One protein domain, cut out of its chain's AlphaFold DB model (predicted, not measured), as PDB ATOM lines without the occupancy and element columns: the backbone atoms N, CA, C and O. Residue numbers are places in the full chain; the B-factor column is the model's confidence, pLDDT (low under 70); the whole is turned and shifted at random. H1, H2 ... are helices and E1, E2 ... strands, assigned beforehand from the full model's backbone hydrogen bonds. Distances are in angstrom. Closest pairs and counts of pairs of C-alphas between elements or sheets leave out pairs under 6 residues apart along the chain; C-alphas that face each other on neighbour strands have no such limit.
ATOM      1  N   VAL A 818      30.202   0.988  29.496       92.06
ATOM      2  CA  VAL A 818      30.144   1.078  30.961       92.06
ATOM      3  C   VAL A 818      29.152   0.049  31.514       92.06
ATOM      4  O   VAL A 818      28.018  -0.071  31.042       92.06
ATOM      5  N   ARG A 819      29.612  -0.724  32.506       91.62
ATOM      6  CA  ARG A 819      28.932  -1.890  33.102       91.62
ATOM      7  C   ARG A 819      28.518  -3.003  32.114       91.62
ATOM      8  O   ARG A 819      27.621  -3.795  32.405       91.62
ATOM      9  N   LEU A 820      29.117  -3.054  30.917       95.88
ATOM     10  CA  LEU A 820      28.713  -3.999  29.867       95.88
ATOM     11  C   LEU A 820      29.060  -5.453  30.214       95.88
ATOM     12  O   LEU A 820      28.270  -6.352  29.927       95.88
ATOM     13  N   TRP A 821      30.205  -5.683  30.861       96.31
ATOM     14  CA  TRP A 821      30.633  -7.013  31.304       96.31
ATOM     15  C   TRP A 821      29.744  -7.551  32.425       96.31
ATOM     16  O   TRP A 821      29.420  -8.733  32.448       96.31
ATOM     17  N   GLU A 822      29.313  -6.671  33.320       95.69
ATOM     18  CA  GLU A 822      28.480  -6.962  34.479       95.69
ATOM     19  C   GLU A 822      27.040  -7.289  34.057       95.69
ATOM     20  O   GLU A 822      26.483  -8.278  34.530       95.69
ATOM     21  N   ARG A 823      26.478  -6.558  33.077       96.38
ATOM     22  CA  ARG A 823      25.224  -6.955  32.400       96.38
ATOM     23  C   ARG A 823      25.380  -8.274  31.642       96.38
ATOM     24  O   ARG A 823      24.485  -9.107  31.670       96.38
ATOM     25  N   SER A 824      26.519  -8.476  30.978       97.75
ATOM     26  CA  SER A 824      26.763  -9.666  30.153       97.75
ATOM     27  C   SER A 824      27.056 -10.936  30.947       97.75
ATOM     28  O   SER A 824      26.942 -12.021  30.393       97.75
ATOM     29  N   ALA A 825      27.424 -10.833  32.224       97.06
ATOM     30  CA  ALA A 825      27.670 -11.965  33.119       97.06
ATOM     31  C   ALA A 825      26.385 -12.500  33.787       97.06
ATOM     32  O   ALA A 825      26.462 -13.156  34.827       97.06
ATOM     33  N   ARG A 826      25.208 -12.150  33.252       97.31
ATOM     34  CA  ARG A 826      23.891 -12.407  33.843       97.31
ATOM     35  C   ARG A 826      22.869 -12.778  32.774       97.31
ATOM     36  O   ARG A 826      22.897 -12.260  31.658       97.31
ATOM     37  N   TYR A 827      21.935 -13.647  33.132       98.06
ATOM     38  CA  TYR A 827      20.725 -13.903  32.360       98.06
ATOM     39  C   TYR A 827      19.658 -12.852  32.698       98.06
ATOM     40  O   TYR A 827      19.288 -12.674  33.854       98.06
ATOM     41  N   TYR A 828      19.131 -12.162  31.686       98.12
ATOM     42  CA  TYR A 828      18.006 -11.239  31.850       98.12
ATOM     43  C   TYR A 828      16.689 -12.029  31.914       98.12
ATOM     44  O   TYR A 828      16.258 -12.600  30.914       98.12
ATOM     45  N   VAL A 829      16.072 -12.076  33.099       98.12
ATOM     46  CA  VAL A 829      14.792 -12.759  33.378       98.12
ATOM     47  C   VAL A 829      13.662 -11.713  33.416       98.12
ATOM     48  O   VAL A 829      13.542 -11.032  34.438       98.12
ATOM     49  N   PRO A 830      12.819 -11.554  32.372       97.00
ATOM     50  CA  PRO A 830      11.848 -10.450  32.314       97.00
ATOM     51  C   PRO A 830      10.790 -10.510  33.425       97.00
ATOM     52  O   PRO A 830      10.386  -9.490  33.971       97.00
ATOM     53  N   ALA A 831      10.388 -11.722  33.824       95.81
ATOM     54  CA  ALA A 831       9.398 -11.943  34.882       95.81
ATOM     55  C   ALA A 831       9.873 -11.545  36.297       95.81
ATOM     56  O   ALA A 831       9.056 -11.524  37.214       95.81
ATOM     57  N   LEU A 832      11.169 -11.253  36.472       96.12
ATOM     58  CA  LEU A 832      11.745 -10.698  37.703       96.12
ATOM     59  C   LEU A 832      12.167  -9.235  37.517       96.12
ATOM     60  O   LEU A 832      11.905  -8.402  38.379       96.12
ATOM     61  N   HIS A 833      12.837  -8.931  36.405       96.50
ATOM     62  CA  HIS A 833      13.521  -7.654  36.210       96.50
ATOM     63  C   HIS A 833      12.649  -6.548  35.610       96.50
ATOM     64  O   HIS A 833      13.059  -5.396  35.660       96.50
ATOM     65  N   GLY A 834      11.483  -6.867  35.038       96.06
ATOM     66  CA  GLY A 834      10.741  -5.919  34.208       96.06
ATOM     67  C   GLY A 834      11.324  -5.874  32.798       96.06
ATOM     68  O   GLY A 834      11.460  -6.920  32.159       96.06
ATOM     69  N   ASP A 835      11.646  -4.678  32.303       96.31
ATOM     70  CA  ASP A 835      12.277  -4.496  30.993       96.31
ATOM     71  C   ASP A 835      13.825  -4.492  31.043       96.31
ATOM     72  O   ASP A 835      14.455  -4.809  32.056       96.31
ATOM     73  N   TRP A 836      14.459  -4.185  29.904       95.94
ATOM     74  CA  TRP A 836      15.920  -4.160  29.774       95.94
ATOM     75  C   TRP A 836      16.583  -2.985  30.511       95.94
ATOM     76  O   TRP A 836      17.735  -3.099  30.947       95.94
ATOM     77  N   ASP A 837      15.874  -1.870  30.668       95.56
ATOM     78  CA  ASP A 837      16.399  -0.682  31.329       95.56
ATOM     79  C   ASP A 837      16.284  -0.865  32.850       95.56
ATOM     80  O   ASP A 837      17.275  -0.675  33.555       95.56
ATOM     81  N   ASN A 838      15.173  -1.427  33.346       97.31
ATOM     82  CA  ASN A 838      15.066  -1.894  34.735       97.31
ATOM     83  C   ASN A 838      16.120  -2.966  35.082       97.31
ATOM     84  O   ASN A 838      16.736  -2.905  36.148       97.31
ATOM     85  N   PHE A 839      16.389  -3.925  34.183       97.12
ATOM     86  CA  PHE A 839      17.503  -4.873  34.345       97.12
ATOM     87  C   PHE A 839      18.855  -4.148  34.422       97.12
ATOM     88  O   PHE A 839      19.678  -4.454  35.286       97.12
ATOM     89  N   THR A 840      19.085  -3.159  33.557       95.31
ATOM     90  CA  THR A 840      20.320  -2.364  33.534       95.31
ATOM     91  C   THR A 840      20.526  -1.584  34.838       95.31
ATOM     92  O   THR A 840      21.627  -1.622  35.393       95.31
ATOM     93  N   GLU A 841      19.477  -0.953  35.372       95.19
ATOM     94  CA  GLU A 841      19.481  -0.263  36.670       95.19
ATOM     95  C   GLU A 841      19.704  -1.230  37.845       95.19
ATOM     96  O   GLU A 841      20.514  -0.957  38.734       95.19
ATOM     97  N   ALA A 842      19.040  -2.390  37.843       95.31
ATOM     98  CA  ALA A 842      19.220  -3.418  38.868       95.31
ATOM     99  C   ALA A 842      20.665  -3.945  38.900       95.31
ATOM    100  O   ALA A 842      21.244  -4.095  39.981       95.31
ATOM    101  N   VAL A 843      21.273  -4.150  37.725       94.62
ATOM    102  CA  VAL A 843      22.684  -4.537  37.591       94.62
ATOM    103  C   VAL A 843      23.620  -3.439  38.090       94.62
ATOM    104  O   VAL A 843      24.574  -3.732  38.815       94.62
ATOM    105  N   GLU A 844      23.349  -2.180  37.744       91.50
ATOM    106  CA  GLU A 844      24.086  -1.016  38.244       91.50
ATOM    107  C   GLU A 844      24.071  -0.950  39.772       91.50
ATOM    108  O   GLU A 844      25.141  -0.853  40.382       91.50
ATOM    109  N   ARG A 845      22.883  -1.045  40.377       92.62
ATOM    110  CA  ARG A 845      22.685  -0.986  41.825       92.62
ATOM    111  C   ARG A 845      23.460  -2.089  42.545       92.62
ATOM    112  O   ARG A 845      24.377  -1.768  43.298       92.62
ATOM    113  N   GLN A 846      23.180  -3.358  42.235       91.81
ATOM    114  CA  GLN A 846      23.806  -4.509  42.900       91.81
ATOM    115  C   GLN A 846      25.337  -4.456  42.818       91.81
ATOM    116  O   GLN A 846      26.018  -4.571  43.834       91.81
ATOM    117  N   THR A 847      25.887  -4.198  41.624       89.25
ATOM    118  CA  THR A 847      27.346  -4.111  41.411       89.25
ATOM    119  C   THR A 847      27.989  -3.026  42.284       89.25
ATOM    120  O   THR A 847      29.116  -3.184  42.757       89.25
ATOM    121  N   THR A 848      27.272  -1.916  42.489       87.75
ATOM    122  CA  THR A 848      27.737  -0.768  43.278       87.75
ATOM    123  C   THR A 848      27.622  -1.044  44.783       87.75
ATOM    124  O   THR A 848      28.561  -0.753  45.520       87.75
ATOM    125  N   GLU A 849      26.530  -1.672  45.233       89.56
ATOM    126  CA  GLU A 849      26.317  -2.122  46.621       89.56
ATOM    127  C   GLU A 849      27.363  -3.165  47.057       89.56
ATOM    128  O   GLU A 849      27.879  -3.108  48.170       89.56
ATOM    129  N   GLN A 850      27.743  -4.068  46.148       86.94
ATOM    130  CA  GLN A 850      28.787  -5.084  46.342       86.94
ATOM    131  C   GLN A 850      30.218  -4.509  46.304       86.94
ATOM    132  O   GLN A 850      31.184  -5.235  46.542       86.94
ATOM    133  N   GLY A 851      30.388  -3.223  45.970       84.31
ATOM    134  CA  GLY A 851      31.693  -2.556  45.920       84.31
ATOM    135  C   GLY A 851      32.670  -3.122  44.880       84.31
ATOM    136  O   GLY A 851      33.880  -2.916  45.008       84.31
ATOM    137  N   ARG A 852      32.186  -3.852  43.861       79.38
ATOM    138  CA  ARG A 852      33.046  -4.473  42.841       79.38
ATOM    139  C   ARG A 852      33.753  -3.417  41.987       79.38
ATOM    140  O   ARG A 852      33.159  -2.428  41.559       79.38
ATOM    141  N   GLN A 853      35.020  -3.672  41.657       82.62
ATOM    142  CA  GLN A 853      35.734  -2.891  40.649       82.62
ATOM    143  C   GLN A 853      35.136  -3.167  39.262       82.62
ATOM    144  O   GLN A 853      35.189  -4.299  38.785       82.62
ATOM    145  N   LEU A 854      34.610  -2.125  38.615       87.38
ATOM    146  CA  LEU A 854      34.025  -2.217  37.275       87.38
ATOM    147  C   LEU A 854      35.077  -2.583  36.218       87.38
ATOM    148  O   LEU A 854      36.186  -2.038  36.208       87.38
ATOM    149  N   HIS A 862      49.484 -10.116  35.690       94.44
ATOM    150  CA  HIS A 862      50.764 -10.809  35.565       94.44
ATOM    151  C   HIS A 862      50.741 -11.808  34.398       94.44
ATOM    152  O   HIS A 862      49.986 -12.776  34.410       94.44
ATOM    153  N   GLY A 863      51.584 -11.563  33.393       92.69
ATOM    154  CA  GLY A 863      51.654 -12.366  32.173       92.69
ATOM    155  C   GLY A 863      51.062 -11.706  30.928       92.69
ATOM    156  O   GLY A 863      51.360 -12.180  29.835       92.69
ATOM    157  N   LYS A 864      50.307 -10.598  31.045       95.50
ATOM    158  CA  LYS A 864      49.852  -9.846  29.863       95.50
ATOM    159  C   LYS A 864      51.051  -9.422  29.009       95.50
ATOM    160  O   LYS A 864      52.066  -8.943  29.525       95.50
ATOM    161  N   ARG A 865      50.913  -9.547  27.691       96.00
ATOM    162  CA  ARG A 865      51.825  -8.961  26.706       96.00
ATOM    163  C   ARG A 865      51.083  -7.870  25.926       96.00
ATOM    164  O   ARG A 865      49.901  -8.044  25.655       96.00
ATOM    165  N   PRO A 866      51.721  -6.739  25.582       96.25
ATOM    166  CA  PRO A 866      51.064  -5.696  24.801       96.25
ATOM    167  C   PRO A 866      51.056  -6.066  23.313       96.25
ATOM    168  O   PRO A 866      52.115  -6.391  22.760       96.25
ATOM    169  N   LEU A 867      49.892  -5.984  22.666       96.88
ATOM    170  CA  LEU A 867      49.700  -6.170  21.221       96.88
ATOM    171  C   LEU A 867      50.439  -5.099  20.404       96.88
ATOM    172  O   LEU A 867      50.751  -4.027  20.921       96.88
ATOM    173  N   ARG A 868      50.687  -5.334  19.108       95.81
ATOM    174  CA  ARG A 868      51.376  -4.360  18.230       95.81
ATOM    175  C   ARG A 868      50.735  -2.967  18.233       95.81
ATOM    176  O   ARG A 868      51.458  -1.982  18.124       95.81
ATOM    177  N   HIS A 869      49.410  -2.861  18.359       93.44
ATOM    178  CA  HIS A 869      48.731  -1.561  18.426       93.44
ATOM    179  C   HIS A 869      48.901  -0.886  19.802       93.44
ATOM    180  O   HIS A 869      49.260   0.291  19.853       93.44
ATOM    181  N   GLU A 870      48.778  -1.640  20.907       95.44
ATOM    182  CA  GLU A 870      49.081  -1.161  22.268       95.44
ATOM    183  C   GLU A 870      50.546  -0.683  22.369       95.44
ATOM    184  O   GLU A 870      50.820   0.378  22.927       95.44
ATOM    185  N   GLN A 871      51.492  -1.406  21.753       95.69
ATOM    186  CA  GLN A 871      52.913  -1.027  21.668       95.69
ATOM    187  C   GLN A 871      53.160   0.285  20.900       95.69
ATOM    188  O   GLN A 871      54.164   0.950  21.147       95.69
ATOM    189  N   ARG A 872      52.258   0.674  19.988       95.94
ATOM    190  CA  ARG A 872      52.282   1.965  19.273       95.94
ATOM    191  C   ARG A 872      51.520   3.075  20.014       95.94
ATOM    192  O   ARG A 872      51.356   4.159  19.464       95.94
ATOM    193  N   GLY A 873      51.030   2.816  21.230       92.75
ATOM    194  CA  GLY A 873      50.220   3.761  22.007       92.75
ATOM    195  C   GLY A 873      48.803   3.970  21.460       92.75
ATOM    196  O   GLY A 873      48.154   4.951  21.814       92.75
ATOM    197  N   GLN A 874      48.314   3.082  20.588       92.00
ATOM    198  CA  GLN A 874      46.975   3.194  20.008       92.00
ATOM    199  C   GLN A 874      45.931   2.659  20.998       92.00
ATOM    200  O   GLN A 874      46.008   1.509  21.427       92.00
ATOM    201  N   SER A 875      44.954   3.494  21.354       90.31
ATOM    202  CA  SER A 875      43.817   3.110  22.201       90.31
ATOM    203  C   SER A 875      42.813   2.254  21.427       90.31
ATOM    204  O   SER A 875      42.464   2.590  20.297       90.31
ATOM    205  N   ILE A 876      42.290   1.201  22.063       93.69
ATOM    206  CA  ILE A 876      41.120   0.457  21.567       93.69
ATOM    207  C   ILE A 876      39.795   1.185  21.851       93.69
ATOM    208  O   ILE A 876      38.797   0.951  21.172       93.69
ATOM    209  N   LEU A 877      39.772   2.040  22.883       93.81
ATOM    210  CA  LEU A 877      38.581   2.764  23.318       93.81
ATOM    211  C   LEU A 877      38.293   3.927  22.355       93.81
ATOM    212  O   LEU A 877      39.226   4.682  22.050       93.81
ATOM    213  N   PRO A 878      37.035   4.111  21.912       93.44
ATOM    214  CA  PRO A 878      36.650   5.198  21.016       93.44
ATOM    215  C   PRO A 878      36.689   6.560  21.721       93.44
ATOM    216  O   PRO A 878      36.653   6.654  22.948       93.44
ATOM    217  N   ALA A 879      36.676   7.643  20.940       92.00
ATOM    218  CA  ALA A 879      36.712   9.013  21.461       92.00
ATOM    219  C   ALA A 879      35.514   9.381  22.369       92.00
ATOM    220  O   ALA A 879      35.640  10.275  23.205       92.00
ATOM    221  N   SER A 880      34.379   8.677  22.268       94.12
ATOM    222  CA  SER A 880      33.242   8.816  23.195       94.12
ATOM    223  C   SER A 880      33.541   8.326  24.619       94.12
ATOM    224  O   SER A 880      32.827   8.681  25.548       94.12
ATOM    225  N   CYS A 881      34.620   7.563  24.815       94.12
ATOM    226  CA  CYS A 881      35.102   7.092  26.116       94.12
ATOM    227  C   CYS A 881      36.257   7.937  26.688       94.12
ATOM    228  O   CYS A 881      36.920   7.512  27.634       94.12
ATOM    229  N   ALA A 882      36.543   9.108  26.109       90.69
ATOM    230  CA  ALA A 882      37.584  10.007  26.603       90.69
ATOM    231  C   ALA A 882      37.208  10.654  27.952       90.69
ATOM    232  O   ALA A 882      36.035  10.859  28.266       90.69
ATOM    233  N   VAL A 883      38.219  11.027  28.743       86.88
ATOM    234  CA  VAL A 883      38.024  11.722  30.028       86.88
ATOM    235  C   VAL A 883      37.239  13.022  29.810       86.88
ATOM    236  O   VAL A 883      37.606  13.836  28.965       86.88
ATOM    237  N   GLY A 884      36.163  13.214  30.578       85.88
ATOM    238  CA  GLY A 884      35.251  14.357  30.443       85.88
ATOM    239  C   GLY A 884      34.044  14.121  29.524       85.88
ATOM    240  O   GLY A 884      33.217  15.018  29.392       85.88
ATOM    241  N   LYS A 885      33.907  12.933  28.917       90.06
ATOM    242  CA  LYS A 885      32.657  12.475  28.285       90.06
ATOM    243  C   LYS A 885      31.723  11.794  29.284       90.06
ATOM    244  O   LYS A 885      32.159  11.334  30.341       90.06
ATOM    245  N   ALA A 886      30.433  11.739  28.952       89.81
ATOM    246  CA  ALA A 886      29.439  11.072  29.785       89.81
ATOM    247  C   ALA A 886      29.608   9.544  29.723       89.81
ATOM    248  O   ALA A 886      29.792   8.965  28.652       89.81
ATOM    249  N   ALA A 887      29.502   8.874  30.873       87.06
ATOM    250  CA  ALA A 887      29.657   7.421  30.974       87.06
ATOM    251  C   ALA A 887      28.641   6.644  30.107       87.06
ATOM    252  O   ALA A 887      28.966   5.585  29.572       87.06
ATOM    253  N   SER A 888      27.442   7.203  29.927       89.81
ATOM    254  CA  SER A 888      26.371   6.682  29.073       89.81
ATOM    255  C   SER A 888      26.635   6.822  27.567       89.81
ATOM    256  O   SER A 888      26.088   6.040  26.800       89.81
ATOM    257  N   GLU A 889      27.479   7.761  27.125       93.31
ATOM    258  CA  GLU A 889      27.845   7.938  25.704       93.31
ATOM    259  C   GLU A 889      28.959   6.972  25.255       93.31
ATOM    260  O   GLU A 889      29.127   6.696  24.064       93.31
ATOM    261  N   ILE A 899      29.853 -10.669  20.184       98.88
ATOM    262  CA  ILE A 899      28.468 -10.937  20.585       98.88
ATOM    263  C   ILE A 899      28.358 -12.433  20.852       98.88
ATOM    264  O   ILE A 899      28.499 -13.219  19.915       98.88
ATOM    265  N   THR A 900      28.110 -12.836  22.096       98.69
ATOM    266  CA  THR A 900      27.855 -14.237  22.464       98.69
ATOM    267  C   THR A 900      26.366 -14.509  22.647       98.69
ATOM    268  O   THR A 900      25.582 -13.609  22.956       98.69
ATOM    269  N   LEU A 901      25.987 -15.778  22.493       97.88
ATOM    270  CA  LEU A 901      24.634 -16.290  22.744       97.88
ATOM    271  C   LEU A 901      24.522 -17.030  24.094       97.88
ATOM    272  O   LEU A 901      23.568 -17.754  24.336       97.88
ATOM    273  N   ASN A 902      25.503 -16.856  24.980       97.62
ATOM    274  CA  ASN A 902      25.427 -17.193  26.404       97.62
ATOM    275  C   ASN A 902      26.197 -16.136  27.222       97.62
ATOM    276  O   ASN A 902      27.072 -15.463  26.655       97.62
ATOM    277  N   PRO A 903      25.896 -15.984  28.527       97.94
ATOM    278  CA  PRO A 903      26.567 -15.041  29.413       97.94
ATOM    279  C   PRO A 903      28.093 -15.150  29.421       97.94
ATOM    280  O   PRO A 903      28.660 -16.240  29.383       97.94
ATOM    281  N   LEU A 904      28.744 -13.993  29.542       98.25
ATOM    282  CA  LEU A 904      30.191 -13.823  29.670       98.25
ATOM    283  C   LEU A 904      30.630 -14.054  31.126       98.25
ATOM    284  O   LEU A 904      31.033 -13.117  31.826       98.25
ATOM    285  N   PHE A 905      30.512 -15.293  31.605       97.50
ATOM    286  CA  PHE A 905      30.835 -15.647  32.989       97.50
ATOM    287  C   PHE A 905      32.335 -15.571  33.279       97.50
ATOM    288  O   PHE A 905      33.163 -15.828  32.400       97.50
ATOM    289  N   ASP A 906      32.693 -15.214  34.515       96.12
ATOM    290  CA  ASP A 906      34.064 -15.389  34.993       96.12
ATOM    291  C   ASP A 906      34.325 -16.871  35.245       96.12
ATOM    292  O   ASP A 906      33.578 -17.516  35.986       96.12
ATOM    293  N   ALA A 907      35.373 -17.410  34.627       95.75
ATOM    294  CA  ALA A 907      35.689 -18.825  34.757       95.75
ATOM    295  C   ALA A 907      36.260 -19.165  36.146       95.75
ATOM    296  O   ALA A 907      36.168 -20.318  36.574       95.75
ATOM    297  N   ASP A 908      36.843 -18.202  36.867       93.19
ATOM    298  CA  ASP A 908      37.484 -18.469  38.155       93.19
ATOM    299  C   ASP A 908      36.460 -18.893  39.223       93.19
ATOM    300  O   ASP A 908      35.445 -18.235  39.444       93.19
ATOM    301  N   ASN A 909      36.712 -20.037  39.869       92.62
ATOM    302  CA  ASN A 909      35.832 -20.662  40.873       92.62
ATOM    303  C   ASN A 909      34.385 -20.949  40.411       92.62
ATOM    304  O   ASN A 909      33.522 -21.205  41.244       92.62
ATOM    305  N   SER A 910      34.121 -20.961  39.098       94.75
ATOM    306  CA  SER A 910      32.805 -21.260  38.498       94.75
ATOM    307  C   SER A 910      32.392 -22.739  38.518       94.75
ATOM    308  O   SER A 910      31.312 -23.073  38.047       94.75
ATOM    309  N   GLY A 911      33.272 -23.644  38.961       94.12
ATOM    310  CA  GLY A 911      33.066 -25.097  38.883       94.12
ATOM    311  C   GLY A 911      33.148 -25.700  37.471       94.12
ATOM    312  O   GLY A 911      33.208 -26.923  37.332       94.12
ATOM    313  N   TRP A 912      33.197 -24.871  36.423       95.44
ATOM    314  CA  TRP A 912      33.256 -25.319  35.034       95.44
ATOM    315  C   TRP A 912      34.561 -26.066  34.716       95.44
ATOM    316  O   TRP A 912      35.665 -25.619  35.040       95.44
ATOM    317  N   VAL A 913      34.449 -27.211  34.036       94.12
ATOM    318  CA  VAL A 913      35.538 -28.198  33.929       94.12
ATOM    319  C   VAL A 913      36.791 -27.692  33.198       94.12
ATOM    320  O   VAL A 913      37.897 -28.110  33.535       94.12
ATOM    321  N   PHE A 914      36.651 -26.768  32.240       94.75
ATOM    322  CA  PHE A 914      37.773 -26.199  31.477       94.75
ATOM    323  C   PHE A 914      38.276 -24.851  32.026       94.75
ATOM    324  O   PHE A 914      39.129 -24.217  31.405       94.75
ATOM    325  N   ALA A 915      37.827 -24.425  33.215       94.75
ATOM    326  CA  ALA A 915      38.135 -23.114  33.798       94.75
ATOM    327  C   ALA A 915      39.632 -22.800  33.986       94.75
ATOM    328  O   ALA A 915      39.984 -21.635  34.170       94.75
ATOM    329  N   TYR A 916      40.514 -23.802  33.941       94.69
ATOM    330  CA  TYR A 916      41.971 -23.654  34.061       94.69
ATOM    331  C   TYR A 916      42.744 -24.142  32.823       94.69
ATOM    332  O   TYR A 916      43.974 -24.236  32.856       94.69
ATOM    333  N   ASP A 917      42.048 -24.433  31.719       95.50
ATOM    334  CA  ASP A 917      42.674 -24.811  30.454       95.50
ATOM    335  C   ASP A 917      43.208 -23.567  29.723       95.50
ATOM    336  O   ASP A 917      42.545 -22.929  28.898       95.50
ATOM    337  N   THR A 918      44.435 -23.200  30.102       95.75
ATOM    338  CA  THR A 918      45.213 -22.090  29.544       95.75
ATOM    339  C   THR A 918      46.648 -22.527  29.241       95.75
ATOM    340  O   THR A 918      47.217 -23.377  29.928       95.75
ATOM    341  N   THR A 919      47.238 -21.940  28.200       95.56
ATOM    342  CA  THR A 919      48.581 -22.222  27.675       95.56
ATOM    343  C   THR A 919      49.360 -20.914  27.510       95.56
ATOM    344  O   THR A 919      48.787 -19.876  27.189       95.56
ATOM    345  N   GLY A 920      50.680 -20.966  27.710       94.62
ATOM    346  CA  GLY A 920      51.599 -19.846  27.469       94.62
ATOM    347  C   GLY A 920      51.802 -18.931  28.679       94.62
ATOM    348  O   GLY A 920      52.949 -18.651  29.030       94.62
ATOM    349  N   TYR A 921      50.711 -18.534  29.341       94.38
ATOM    350  CA  TYR A 921      50.728 -17.640  30.504       94.38
ATOM    351  C   TYR A 921      51.533 -18.209  31.700       94.38
ATOM    352  O   TYR A 921      51.509 -19.416  31.943       94.38
ATOM    353  N   PRO A 922      52.219 -17.361  32.496       92.44
ATOM    354  CA  PRO A 922      53.018 -17.788  33.656       92.44
ATOM    355  C   PRO A 922      52.181 -18.133  34.902       92.44
ATOM    356  O   PRO A 922      52.702 -18.654  35.884       92.44
ATOM    357  N   SER A 923      50.899 -17.776  34.885       91.50
ATOM    358  CA  SER A 923      49.900 -17.950  35.941       91.50
ATOM    359  C   SER A 923      48.519 -17.816  35.300       91.50
ATOM    360  O   SER A 923      48.415 -17.149  34.270       91.50
ATOM    361  N   ASN A 924      47.467 -18.390  35.899       92.12
ATOM    362  CA  ASN A 924      46.091 -18.229  35.408       92.12
ATOM    363  C   ASN A 924      45.753 -16.729  35.230       92.12
ATOM    364  O   ASN A 924      45.783 -15.994  36.220       92.12
ATOM    365  N   PRO A 925      45.461 -16.251  34.005       95.75
ATOM    366  CA  PRO A 925      45.053 -14.866  33.772       95.75
ATOM    367  C   PRO A 925      43.575 -14.655  34.168       95.75
ATOM    368  O   PRO A 925      42.870 -15.641  34.402       95.75
ATOM    369  N   PRO A 926      43.061 -13.411  34.205       96.00
ATOM    370  CA  PRO A 926      41.617 -13.150  34.258       96.00
ATOM    371  C   PRO A 926      40.919 -13.809  33.059       96.00
ATOM    372  O   PRO A 926      41.444 -13.735  31.945       96.00
ATOM    373  N   ARG A 927      39.782 -14.484  33.261       95.69
ATOM    374  CA  ARG A 927      39.188 -15.372  32.245       95.69
ATOM    375  C   ARG A 927      37.685 -15.176  32.139       95.69
ATOM    376  O   ARG A 927      36.964 -15.345  33.115       95.69
ATOM    377  N   ARG A 928      37.217 -14.873  30.931       97.19
ATOM    378  CA  ARG A 928      35.792 -14.828  30.585       97.19
ATOM    379  C   ARG A 928      35.492 -15.948  29.605       97.19
ATOM    380  O   ARG A 928      36.308 -16.235  28.732       97.19
ATOM    381  N   CYS A 929      34.334 -16.569  29.750       97.38
ATOM    382  CA  CYS A 929      33.908 -17.683  28.918       97.38
ATOM    383  C   CYS A 929      32.446 -17.509  28.501       97.38
ATOM    384  O   CYS A 929      31.672 -16.866  29.207       97.38
ATOM    385  N   ALA A 930      32.080 -18.085  27.357       97.31
ATOM    386  CA  ALA A 930      30.699 -18.357  26.986       97.31
ATOM    387  C   ALA A 930      30.652 -19.759  26.375       97.31
ATOM    388  O   ALA A 930      31.297 -20.012  25.359       97.31
ATOM    389  N   ILE A 931      29.923 -20.669  27.021       95.50
ATOM    390  CA  ILE A 931      29.745 -22.041  26.532       95.50
ATOM    391  C   ILE A 931      28.862 -22.012  25.278       95.50
ATOM    392  O   ILE A 931      27.920 -21.217  25.207       95.50
ATOM    393  N   ILE A 932      29.134 -22.914  24.330       94.69
ATOM    394  CA  ILE A 932      28.805 -22.817  22.901       94.69
ATOM    395  C   ILE A 932      29.660 -21.739  22.216       94.69
ATOM    396  O   ILE A 932      29.626 -20.567  22.580       94.69
ATOM    397  N   THR A 933      30.385 -22.102  21.152       93.56
ATOM    398  CA  THR A 933      31.298 -21.168  20.463       93.56
ATOM    399  C   THR A 933      30.598 -20.186  19.512       93.56
ATOM    400  O   THR A 933      31.249 -19.301  18.947       93.56
ATOM    401  N   ALA A 934      29.283 -20.321  19.308       95.81
ATOM    402  CA  ALA A 934      28.518 -19.463  18.409       95.81
ATOM    403  C   ALA A 934      28.510 -17.999  18.870       95.81
ATOM    404  O   ALA A 934      28.005 -17.653  19.941       95.81
ATOM    405  N   SER A 935      29.104 -17.139  18.043       97.62
ATOM    406  CA  SER A 935      29.350 -15.737  18.371       97.62
ATOM    407  C   SER A 935      29.678 -14.901  17.132       97.62
ATOM    408  O   SER A 935      30.235 -15.421  16.165       97.62
ATOM    409  N   ARG A 936      29.369 -13.596  17.160       98.69
ATOM    410  CA  ARG A 936      29.941 -12.610  16.221       98.69
ATOM    411  C   ARG A 936      31.298 -12.185  16.754       98.69
ATOM    412  O   ARG A 936      31.350 -11.727  17.889       98.69
ATOM    413  N   LEU A 937      32.351 -12.267  15.948       98.75
ATOM    414  CA  LEU A 937      33.680 -11.741  16.262       98.75
ATOM    415  C   LEU A 937      34.068 -10.672  15.235       98.75
ATOM    416  O   LEU A 937      33.870 -10.871  14.037       98.75
ATOM    417  N   SER A 938      34.636  -9.544  15.663       98.25
ATOM    418  CA  SER A 938      35.210  -8.564  14.734       98.25
ATOM    419  C   SER A 938      36.558  -9.033  14.187       98.25
ATOM    420  O   SER A 938      37.333  -9.714  14.867       98.25
ATOM    421  N   ARG A 939      36.898  -8.587  12.974       96.50
ATOM    422  CA  ARG A 939      38.214  -8.809  12.353       96.50
ATOM    423  C   ARG A 939      39.363  -8.311  13.243       96.50
ATOM    424  O   ARG A 939      40.418  -8.940  13.294       96.50
ATOM    425  N   ARG A 940      39.161  -7.220  14.005       95.94
ATOM    426  CA  ARG A 940      40.174  -6.708  14.953       95.94
ATOM    427  C   ARG A 940      40.348  -7.595  16.193       95.94
ATOM    428  O   ARG A 940      41.476  -7.724  16.665       95.94
ATOM    429  N   LEU A 941      39.287  -8.252  16.675       98.44
ATOM    430  CA  LEU A 941      39.386  -9.254  17.742       98.44
ATOM    431  C   LEU A 941      40.056 -10.543  17.239       98.44
ATOM    432  O   LEU A 941      40.973 -11.040  17.890       98.44
ATOM    433  N   LEU A 942      39.677 -11.044  16.058       98.44
ATOM    434  CA  LEU A 942      40.309 -12.222  15.445       98.44
ATOM    435  C   LEU A 942      41.801 -11.986  15.146       98.44
ATOM    436  O   LEU A 942      42.622 -12.861  15.416       98.44
ATOM    437  N   GLY A 943      42.180 -10.784  14.699       97.38
ATOM    438  CA  GLY A 943      43.584 -10.385  14.549       97.38
ATOM    439  C   GLY A 943      44.357 -10.313  15.875       97.38
ATOM    440  O   GLY A 943      45.521 -10.703  15.929       97.38
ATOM    441  N   ALA A 944      43.718  -9.874  16.967       98.25
ATOM    442  CA  ALA A 944      44.322  -9.893  18.303       98.25
ATOM    443  C   ALA A 944      44.490 -11.320  18.851       98.25
ATOM    444  O   ALA A 944      45.541 -11.641  19.402       98.25
ATOM    445  N   MET A 945      43.496 -12.191  18.641       98.50
ATOM    446  CA  MET A 945      43.577 -13.619  18.964       98.50
ATOM    447  C   MET A 945      44.723 -14.292  18.196       98.50
ATOM    448  O   MET A 945      45.532 -14.983  18.812       98.50
ATOM    449  N   HIS A 946      44.850 -14.023  16.890       97.88
ATOM    450  CA  HIS A 946      45.975 -14.501  16.083       97.88
ATOM    451  C   HIS A 946      47.322 -14.045  16.656       97.88
ATOM    452  O   HIS A 946      48.246 -14.850  16.779       97.88
ATOM    453  N   GLU A 947      47.447 -12.769  17.039       97.56
ATOM    454  CA  GLU A 947      48.703 -12.232  17.562       97.56
ATOM    455  C   GLU A 947      49.085 -12.825  18.933       97.56
ATOM    456  O   GLU A 947      50.263 -13.116  19.141       97.56
ATOM    457  N   GLU A 948      48.126 -13.069  19.838       97.56
ATOM    458  CA  GLU A 948      48.365 -13.783  21.107       97.56
ATOM    459  C   GLU A 948      48.912 -15.205  20.864       97.56
ATOM    460  O   GLU A 948      49.929 -15.580  21.460       97.56
ATOM    461  N   VAL A 949      48.320 -15.976  19.941       97.25
ATOM    462  CA  VAL A 949      48.792 -17.344  19.648       97.25
ATOM    463  C   VAL A 949      50.145 -17.331  18.928       97.25
ATOM    464  O   VAL A 949      51.079 -17.991  19.381       97.25
ATOM    465  N   TRP A 950      50.285 -16.586  17.826       96.00
ATOM    466  CA  TRP A 950      51.503 -16.584  16.999       96.00
ATOM    467  C   TRP A 950      52.706 -15.932  17.698       96.00
ATOM    468  O   TRP A 950      53.824 -16.441  17.603       96.00
ATOM    469  N   ARG A 951      52.511 -14.786  18.369       95.62
ATOM    470  CA  ARG A 951      53.623 -13.966  18.887       95.62
ATOM    471  C   ARG A 951      53.977 -14.258  20.341       95.62
ATOM    472  O   ARG A 951      55.130 -14.046  20.715       95.62
ATOM    473  N   HIS A 952      53.014 -14.716  21.142       96.06
ATOM    474  CA  HIS A 952      53.201 -14.940  22.582       96.06
ATOM    475  C   HIS A 952      53.010 -16.399  23.009       96.06
ATOM    476  O   HIS A 952      53.251 -16.719  24.173       96.06
ATOM    477  N   HIS A 953      52.606 -17.285  22.088       96.50
ATOM    478  CA  HIS A 953      52.247 -18.684  22.368       96.50
ATOM    479  C   HIS A 953      51.189 -18.806  23.475       96.50
ATOM    480  O   HIS A 953      51.156 -19.782  24.228       96.50
ATOM    481  N   HIS A 954      50.325 -17.794  23.569       96.56
ATOM    482  CA  HIS A 954      49.210 -17.700  24.499       96.56
ATOM    483  C   HIS A 954      47.956 -18.333  23.890       96.56
ATOM    484  O   HIS A 954      47.637 -18.097  22.727       96.56
ATOM    485  N   SER A 955      47.229 -19.140  24.663       95.75
ATOM    486  CA  SER A 955      45.950 -19.711  24.225       95.75
ATOM    487  C   SER A 955      45.121 -20.234  25.401       95.75
ATOM    488  O   SER A 955      45.618 -20.349  26.523       95.75
ATOM    489  N   MET A 956      43.856 -20.561  25.145       96.38
ATOM    490  CA  MET A 956      42.903 -21.124  26.105       96.38
ATOM    491  C   MET A 956      41.934 -22.079  25.397       96.38
ATOM    492  O   MET A 956      41.883 -22.104  24.165       96.38
ATOM    493  N   PHE A 957      41.133 -22.821  26.166       97.06
ATOM    494  CA  PHE A 957      40.018 -23.603  25.622       97.06
ATOM    495  C   PHE A 957      39.078 -22.750  24.746       97.06
ATOM    496  O   PHE A 957      38.864 -21.563  25.013       97.06
ATOM    497  N   ALA A 958      38.510 -23.355  23.700       95.31
ATOM    498  CA  ALA A 958      37.869 -22.653  22.586       95.31
ATOM    499  C   ALA A 958      36.766 -21.656  22.996       95.31
ATOM    500  O   ALA A 958      36.695 -20.574  22.418       95.31
ATOM    501  N   GLU A 959      35.952 -21.999  23.996       96.38
ATOM    502  CA  GLU A 959      34.842 -21.187  24.535       96.38
ATOM    503  C   GLU A 959      35.311 -20.032  25.449       96.38
ATOM    504  O   GLU A 959      34.607 -19.037  25.638       96.38
ATOM    505  N   MET A 960      36.534 -20.132  25.976       97.38
ATOM    506  CA  MET A 960      37.147 -19.167  26.896       97.38
ATOM    507  C   MET A 960      38.103 -18.196  26.185       97.38
ATOM    508  O   MET A 960      38.293 -17.069  26.646       97.38
ATOM    509  N   PHE A 961      38.702 -18.589  25.054       97.88
ATOM    510  CA  PHE A 961      39.731 -17.778  24.395       97.88
ATOM    511  C   PHE A 961      39.211 -16.442  23.817       97.88
ATOM    512  O   PHE A 961      39.774 -15.410  24.191       97.88
ATOM    513  N   PRO A 962      38.140 -16.381  22.990       98.38
ATOM    514  CA  PRO A 962      37.673 -15.104  22.441       98.38
ATOM    515  C   PRO A 962      37.210 -14.089  23.502       98.38
ATOM    516  O   PRO A 962      37.676 -12.947  23.447       98.38
ATOM    517  N   PRO A 963      36.372 -14.448  24.504       98.44
ATOM    518  CA  PRO A 963      35.980 -13.493  25.538       98.44
ATOM    519  C   PRO A 963      37.146 -13.066  26.433       98.44
ATOM    520  O   PRO A 963      37.189 -11.913  26.858       98.44
ATOM    521  N   SER A 964      38.119 -13.947  26.693       98.31
ATOM    522  CA  SER A 964      39.298 -13.585  27.486       98.31
ATOM    523  C   SER A 964      40.233 -12.632  26.737       98.31
ATOM    524  O   SER A 964      40.637 -11.631  27.318       98.31
ATOM    525  N   VAL A 965      40.510 -12.844  25.444       98.56
ATOM    526  CA  VAL A 965      41.280 -11.871  24.637       98.56
ATOM    527  C   VAL A 965      40.533 -10.533  24.537       98.56
ATOM    528  O   VAL A 965      41.147  -9.470  24.672       98.56
ATOM    529  N   ALA A 966      39.202 -10.568  24.393       98.44
ATOM    530  CA  ALA A 966      38.378  -9.363  24.401       98.44
ATOM    531  C   ALA A 966      38.505  -8.579  25.723       98.44
ATOM    532  O   ALA A 966      38.714  -7.365  25.700       98.44
TER     533      ALA A 966
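What this domain is: This is residues 818 to 854, 862 to 889 and 899 to 966 of the 1111 residues of the protein "Major facilitator superfamily transporter" of Cordyceps militaris (UniProt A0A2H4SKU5). Little regular structure: two small helix groups, H1 to H3 and H5 with H6, lie toward opposite ends of the longest axis; of the long loop 899 to 934, residues 903 to 910 lie between the groups, while residues 917 to 924 run alongside H5 and H6, where 918 to 919 pair with 955 to 956, before the loop comes back to E1. The 133 printed residues include H1 H2 H3 H4 E1 H5 H6 in order, mostly helix, 51 residues in named elements. The whole is only just compact, close to loose: radius of gyration of the C-alphas 16.5 A, spans 46 by 41 by 28 A.

How they stand to each other: Start at H1, residues 820 to 824: it touches H3, residues 836 to 849, closest at C-alphas 823 and 843, 6.3 A. H2, residues 830 to 833, only just touches H3, with 3 pairs within 8 A, only at the corner; C-alphas 833 and 839 are closest, 5.2 A. H4, residues 868 to 871, touches no helix. E1, residues 935 to 938, pairs with no named strand and meets H5, residues 939 to 952, only through their link. H5, with residues 941 to 945 alone, touches H6, residues 961 to 966, closest at C-alphas 945 and 965, 6.4 A; the tilt is steep, 68 degrees, only just short of about perpendicular, opposite ways. Every O i to N i+4 pair is within hydrogen-bond range in H1, H3, H5 and H6; H2 and H4 are too short.

Where its parts are: Find C-alpha 820 at (28.713, -3.999, 29.867), where H1 begins. H3 spans 19.9 A, H5 19.2 A, first to last C-alpha. H6 ends at C-alpha 966, (38.378, -9.363, 24.401).

The domain as a whole: Cuts leave gaps of 18.9 A between C-alphas 854 and 862, and 19.6 A between 889 and 899. No link printed whole is long; no printed residue is under 70 in pLDDT.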